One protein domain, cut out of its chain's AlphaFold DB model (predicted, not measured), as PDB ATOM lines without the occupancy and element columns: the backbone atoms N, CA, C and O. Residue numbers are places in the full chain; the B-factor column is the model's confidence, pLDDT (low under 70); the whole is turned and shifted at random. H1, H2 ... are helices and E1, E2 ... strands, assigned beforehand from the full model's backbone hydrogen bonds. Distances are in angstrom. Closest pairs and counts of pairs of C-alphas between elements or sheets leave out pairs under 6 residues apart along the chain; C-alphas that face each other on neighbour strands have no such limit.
ATOM      1  N   HIS A 101      28.199  21.455  -7.394       89.69
ATOM      2  CA  HIS A 101      28.475  20.345  -6.490       89.69
ATOM      3  C   HIS A 101      27.235  19.460  -6.413       89.69
ATOM      4  O   HIS A 101      26.145  19.960  -6.125       89.69
ATOM      5  N   TYR A 102      27.391  18.168  -6.678       87.31
ATOM      6  CA  TYR A 102      26.325  17.184  -6.515       87.31
ATOM      7  C   TYR A 102      26.906  15.796  -6.250       87.31
ATOM      8  O   TYR A 102      28.076  15.531  -6.525       87.31
ATOM      9  N   GLU A 103      26.082  14.911  -5.703       86.75
ATOM     10  CA  GLU A 103      26.452  13.525  -5.448       86.75
ATOM     11  C   GLU A 103      25.887  12.623  -6.546       86.75
ATOM     12  O   GLU A 103      24.714  12.727  -6.916       86.75
ATOM     13  N   HIS A 104      26.727  11.740  -7.074       81.00
ATOM     14  CA  HIS A 104      26.338  10.741  -8.059       81.00
ATOM     15  C   HIS A 104      26.967   9.400  -7.691       81.00
ATOM     16  O   HIS A 104      28.180   9.327  -7.521       81.00
ATOM     17  N   GLU A 105      26.154   8.354  -7.527       81.44
ATOM     18  CA  GLU A 105      26.626   6.998  -7.189       81.44
ATOM     19  C   GLU A 105      27.590   6.962  -5.979       81.44
ATOM     20  O   GLU A 105      28.618   6.290  -5.996       81.44
ATOM     21  N   ASN A 106      27.265   7.712  -4.915       84.56
ATOM     22  CA  ASN A 106      28.089   7.884  -3.703       84.56
ATOM     23  C   ASN A 106      29.463   8.546  -3.935       84.56
ATOM     24  O   ASN A 106      30.355   8.460  -3.088       84.56
ATOM     25  N   THR A 107      29.650   9.222  -5.070       83.69
ATOM     26  CA  THR A 107      30.825  10.051  -5.354       83.69
ATOM     27  C   THR A 107      30.442  11.527  -5.383       83.69
ATOM     28  O   THR A 107      29.440  11.924  -5.981       83.69
ATOM     29  N   GLN A 108      31.238  12.353  -4.704       87.62
ATOM     30  CA  GLN A 108      31.091  13.807  -4.728       87.62
ATOM     31  C   GLN A 108      31.701  14.340  -6.024       87.62
ATOM     32  O   GLN A 108      32.897  14.171  -6.266       87.62
ATOM     33  N   VAL A 109      30.879  14.980  -6.851       87.38
ATOM     34  CA  VAL A 109      31.291  15.562  -8.129       87.38
ATOM     35  C   VAL A 109      31.332  17.079  -7.992       87.38
ATOM     36  O   VAL A 109      30.356  17.708  -7.579       87.38
ATOM     37  N   GLU A 110      32.464  17.670  -8.367       91.00
ATOM     38  CA  GLU A 110      32.670  19.116  -8.405       91.00
ATOM     39  C   GLU A 110      33.049  19.547  -9.823       91.00
ATOM     40  O   GLU A 110      34.074  19.132 -10.364       91.00
ATOM     41  N   LEU A 111      32.216  20.392 -10.430       89.25
ATOM     42  CA  LEU A 111      32.421  20.909 -11.781       89.25
ATOM     43  C   LEU A 111      32.569  22.425 -11.739       89.25
ATOM     44  O   LEU A 111      31.707  23.117 -11.207       89.25
ATOM     45  N   SER A 112      33.645  22.944 -12.333       87.94
ATOM     46  CA  SER A 112      33.913  24.392 -12.438       87.94
ATOM     47  C   SER A 112      33.799  24.934 -13.870       87.94
ATOM     48  O   SER A 112      33.708  26.141 -14.081       87.94
ATOM     49  N   SER A 113      33.826  24.051 -14.872       89.75
ATOM     50  CA  SER A 113      33.722  24.408 -16.289       89.75
ATOM     51  C   SER A 113      32.260  24.525 -16.705       89.75
ATOM     52  O   SER A 113      31.471  23.608 -16.484       89.75
ATOM     53  N   THR A 114      31.894  25.620 -17.374       85.38
ATOM     54  CA  THR A 114      30.529  25.821 -17.890       85.38
ATOM     55  C   THR A 114      30.103  24.707 -18.848       85.38
ATOM     56  O   THR A 114      28.942  24.307 -18.836       85.38
ATOM     57  N   CYS A 115      31.038  24.179 -19.644       86.06
ATOM     58  CA  CYS A 115      30.773  23.086 -20.575       86.06
ATOM     59  C   CYS A 115      30.436  21.787 -19.832       86.06
ATOM     60  O   CYS A 115      29.440  21.138 -20.142       86.06
ATOM     61  N   ASP A 116      31.215  21.439 -18.806       89.38
ATOM     62  CA  ASP A 116      31.001  20.207 -18.040       89.38
ATOM     63  C   ASP A 116      29.715  20.285 -17.210       89.38
ATOM     64  O   ASP A 116      28.957  19.318 -17.135       89.38
ATOM     65  N   ILE A 117      29.421  21.465 -16.654       89.62
ATOM     66  CA  ILE A 117      28.157  21.752 -15.966       89.62
ATOM     67  C   ILE A 117      26.976  21.553 -16.924       89.62
ATOM     68  O   ILE A 117      26.012  20.872 -16.577       89.62
ATOM     69  N   ALA A 118      27.050  22.105 -18.141       89.69
ATOM     70  CA  ALA A 118      25.999  21.943 -19.143       89.69
ATOM     71  C   ALA A 118      25.800  20.467 -19.525       89.69
ATOM     72  O   ALA A 118      24.668  19.985 -19.531       89.69
ATOM     73  N   HIS A 119      26.882  19.725 -19.767       90.19
ATOM     74  CA  HIS A 119      26.810  18.290 -20.052       90.19
ATOM     75  C   HIS A 119      26.222  17.481 -18.892       90.19
ATOM     76  O   HIS A 119      25.450  16.551 -19.128       90.19
ATOM     77  N   SER A 120      26.551  17.828 -17.646       90.12
ATOM     78  CA  SER A 120      25.968  17.191 -16.463       90.12
ATOM     79  C   SER A 120      24.450  17.388 -16.413       90.12
ATOM     80  O   SER A 120      23.712  16.415 -16.247       90.12
ATOM     81  N   PHE A 121      23.963  18.605 -16.682       91.00
ATOM     82  CA  PHE A 121      22.526  18.860 -16.804       91.00
ATOM     83  C   PHE A 121      21.882  18.063 -17.938       91.00
ATOM     84  O   PHE A 121      20.826  17.473 -17.729       91.00
ATOM     85  N   VAL A 122      22.513  17.999 -19.115       91.81
ATOM     86  CA  VAL A 122      22.007  17.199 -20.244       91.81
ATOM     87  C   VAL A 122      21.841  15.738 -19.837       91.81
ATOM     88  O   VAL A 122      20.760  15.183 -20.017       91.81
ATOM     89  N   LYS A 123      22.865  15.133 -19.223       90.12
ATOM     90  CA  LYS A 123      22.796  13.750 -18.732       90.12
ATOM     91  C   LYS A 123      21.684  13.575 -17.706       90.12
ATOM     92  O   LYS A 123      20.903  12.638 -17.815       90.12
ATOM     93  N   TYR A 124      21.581  14.488 -16.744       90.50
ATOM     94  CA  TYR A 124      20.539  14.443 -15.724       90.50
ATOM     95  C   TYR A 124      19.135  14.471 -16.339       90.50
ATOM     96  O   TYR A 124      18.307  13.616 -16.031       90.50
ATOM     97  N   PHE A 125      18.870  15.410 -17.250       92.12
ATOM     98  CA  PHE A 125      17.568  15.517 -17.905       92.12
ATOM     99  C   PHE A 125      17.283  14.347 -18.840       92.12
ATOM    100  O   PHE A 125      16.144  13.888 -18.876       92.12
ATOM    101  N   GLN A 126      18.288  13.838 -19.553       92.44
ATOM    102  CA  GLN A 126      18.157  12.646 -20.385       92.44
ATOM    103  C   GLN A 126      17.774  11.434 -19.537       92.44
ATOM    104  O   GLN A 126      16.810  10.748 -19.863       92.44
ATOM    105  N   THR A 127      18.481  11.201 -18.429       90.25
ATOM    106  CA  THR A 127      18.168  10.112 -17.502       90.25
ATOM    107  C   THR A 127      16.777  10.288 -16.919       90.25
ATOM    108  O   THR A 127      15.999   9.346 -16.957       90.25
ATOM    109  N   ASN A 128      16.419  11.482 -16.437       89.75
ATOM    110  CA  ASN A 128      15.113  11.743 -15.828       89.75
ATOM    111  C   ASN A 128      13.948  11.643 -16.831       89.75
ATOM    112  O   ASN A 128      12.851  11.229 -16.465       89.75
ATOM    113  N   SER A 129      14.192  11.983 -18.096       88.75
ATOM    114  CA  SER A 129      13.197  11.913 -19.177       88.75
ATOM    115  C   SER A 129      13.229  10.582 -19.937       88.75
ATOM    116  O   SER A 129      12.500  10.419 -20.915       88.75
ATOM    117  N   SER A 130      14.083   9.642 -19.525       87.69
ATOM    118  CA  SER A 130      14.214   8.339 -20.168       87.69
ATOM    119  C   SER A 130      12.935   7.524 -20.011       87.69
ATOM    120  O   SER A 130      12.325   7.491 -18.941       87.69
ATOM    121  N   ASN A 131      12.583   6.778 -21.061       86.56
ATOM    122  CA  ASN A 131      11.458   5.846 -21.015       86.56
ATOM    123  C   ASN A 131      11.628   4.762 -19.933       86.56
ATOM    124  O   ASN A 131      10.637   4.180 -19.508       86.56
ATOM    125  N   SER A 132      12.860   4.517 -19.471       86.56
ATOM    126  CA  SER A 132      13.159   3.588 -18.372       86.56
ATOM    127  C   SER A 132      12.565   4.002 -17.024       86.56
ATOM    128  O   SER A 132      12.493   3.167 -16.130       86.56
ATOM    129  N   ASN A 133      12.166   5.268 -16.858       89.31
ATOM    130  CA  ASN A 133      11.556   5.757 -15.618       89.31
ATOM    131  C   ASN A 133      10.034   5.597 -15.593       89.31
ATOM    132  O   ASN A 133       9.405   5.920 -14.586       89.31
ATOM    133  N   PHE A 134       9.427   5.162 -16.698       89.69
ATOM    134  CA  PHE A 134       7.997   4.913 -16.748       89.69
ATOM    135  C   PHE A 134       7.655   3.523 -16.215       89.69
ATOM    136  O   PHE A 134       8.451   2.592 -16.320       89.69
ATOM    137  N   ASP A 135       6.435   3.385 -15.695       92.62
ATOM    138  CA  ASP A 135       5.848   2.069 -15.443       92.62
ATOM    139  C   ASP A 135       5.814   1.261 -16.750       92.62
ATOM    140  O   ASP A 135       5.597   1.823 -17.832       92.62
ATOM    141  N   ASN A 136       6.026  -0.049 -16.654       91.62
ATOM    142  CA  ASN A 136       6.051  -0.951 -17.796       91.62
ATOM    143  C   ASN A 136       4.754  -0.868 -18.621       91.62
ATOM    144  O   ASN A 136       4.817  -0.824 -19.851       91.62
ATOM    145  N   ASP A 137       3.595  -0.743 -17.968       93.12
ATOM    146  CA  ASP A 137       2.304  -0.628 -18.657       93.12
ATOM    147  C   ASP A 137       2.207   0.678 -19.459       93.12
ATOM    148  O   ASP A 137       1.770   0.691 -20.616       93.12
ATOM    149  N   PHE A 138       2.686   1.785 -18.884       92.50
ATOM    150  CA  PHE A 138       2.724   3.075 -19.572       92.50
ATOM    151  C   PHE A 138       3.756   3.089 -20.701       92.50
ATOM    152  O   PHE A 138       3.492   3.650 -21.763       92.50
ATOM    153  N   ALA A 139       4.918   2.462 -20.510       91.94
ATOM    154  CA  ALA A 139       5.953   2.364 -21.533       91.94
ATOM    155  C   ALA A 139       5.452   1.594 -22.765       91.94
ATOM    156  O   ALA A 139       5.664   2.043 -23.895       91.94
ATOM    157  N   ILE A 140       4.736   0.482 -22.556       91.88
ATOM    158  CA  ILE A 140       4.098  -0.297 -23.626       91.88
ATOM    159  C   ILE A 140       3.033   0.544 -24.336       91.88
ATOM    160  O   ILE A 140       3.046   0.635 -25.564       91.88
ATOM    161  N   TYR A 141       2.146   1.201 -23.581       92.38
ATOM    162  CA  TYR A 141       1.115   2.075 -24.145       92.38
ATOM    163  C   TYR A 141       1.714   3.210 -24.983       92.38
ATOM    164  O   TYR A 141       1.295   3.425 -26.120       92.38
ATOM    165  N   LYS A 142       2.711   3.920 -24.444       89.88
ATOM    166  CA  LYS A 142       3.396   5.023 -25.123       89.88
ATOM    167  C   LYS A 142       4.046   4.539 -26.412       89.88
ATOM    168  O   LYS A 142       3.816   5.139 -27.452       89.88
ATOM    169  N   LYS A 143       4.790   3.429 -26.368       89.31
ATOM    170  CA  LYS A 143       5.430   2.851 -27.555       89.31
ATOM    171  C   LYS A 143       4.403   2.496 -28.631       89.31
ATOM    172  O   LYS A 143       4.565   2.898 -29.775       89.31
ATOM    173  N   ALA A 144       3.315   1.824 -28.256       89.38
ATOM    174  CA  ALA A 144       2.233   1.511 -29.186       89.38
ATOM    175  C   ALA A 144       1.576   2.781 -29.756       89.38
ATOM    176  O   ALA A 144       1.183   2.817 -30.924       89.38
ATOM    177  N   LYS A 145       1.458   3.849 -28.957       87.62
ATOM    178  CA  LYS A 145       0.898   5.127 -29.404       87.62
ATOM    179  C   LYS A 145       1.831   5.878 -30.354       87.62
ATOM    180  O   LYS A 145       1.351   6.372 -31.367       87.62
ATOM    181  N   ASP A 146       3.124   5.908 -30.057       85.00
ATOM    182  CA  ASP A 146       4.156   6.528 -30.889       85.00
ATOM    183  C   ASP A 146       4.298   5.776 -32.229       85.00
ATOM    184  O   ASP A 146       4.355   6.402 -33.281       85.00
ATOM    185  N   GLU A 147       4.262   4.438 -32.218       83.56
ATOM    186  CA  GLU A 147       4.320   3.600 -33.430       83.56
ATOM    187  C   GLU A 147       3.023   3.646 -34.255       83.56
ATOM    188  O   GLU A 147       3.062   3.565 -35.483       83.56
ATOM    189  N   SER A 148       1.862   3.798 -33.605       79.56
ATOM    190  CA  SER A 148       0.574   3.975 -34.296       79.56
ATOM    191  C   SER A 148       0.338   5.400 -34.793       79.56
ATOM    192  O   SER A 148      -0.608   5.627 -35.554       79.56
ATOM    193  N   PHE A 149       1.183   6.358 -34.398       70.69
ATOM    194  CA  PHE A 149       1.163   7.712 -34.927       70.69
ATOM    195  C   PHE A 149       1.719   7.715 -36.352       70.69
ATOM    196  O   PHE A 149       2.857   8.088 -36.626       70.69
TER     197      PHE A 149
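What this domain is: This is residues 101 to 149 of the 222 residues of an uncharacterized protein of Aphis craccivora (UniProt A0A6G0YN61). A small two-strand hairpin, E1 and E2, makes one end of an open, flat chain; the helix H1 leads away from it, and H2 makes the other end, with no packed core. The printed part has 49 residues, with E1, E2, H1 and H2 in that order, an antiparallel sheet E1 - E2 and a mixed class. It is extended, with a radius of gyration of the C-alphas of 15.7 A, and spans 45 by 23 by 8 A.

Where its parts are: Find C-alpha 101 at (28.475, 20.345, -6.490), where E1, residues 101 to 104, begins. E2 is residues 107 to 111. H1, residues 114 to 128, runs 21.0 A from C-alpha 114. H2, residues 136 to 148, runs 18.1 A to C-alpha 148 at (0.574, 3.975, -34.296).

How they stand to each other: Look at the hairpin E1 and E2, antiparallel at 143 degrees: N 102 and O 109 are within hydrogen-bond range at 3.1 A. The closest C-alphas of E2 and H1, Leu 111 and Ile 117, are 6.0 A apart. H2 is apart from E1, E2 and H1. In H1 and H2 every O i to N i+4 pair is within hydrogen-bond range.

The domain as a whole: The farthest C-alphas, Ser 112 and Ser 148, are 44.8 A apart. The printed part has no cut and no long link. No printed residue is under 70 in pLDDT.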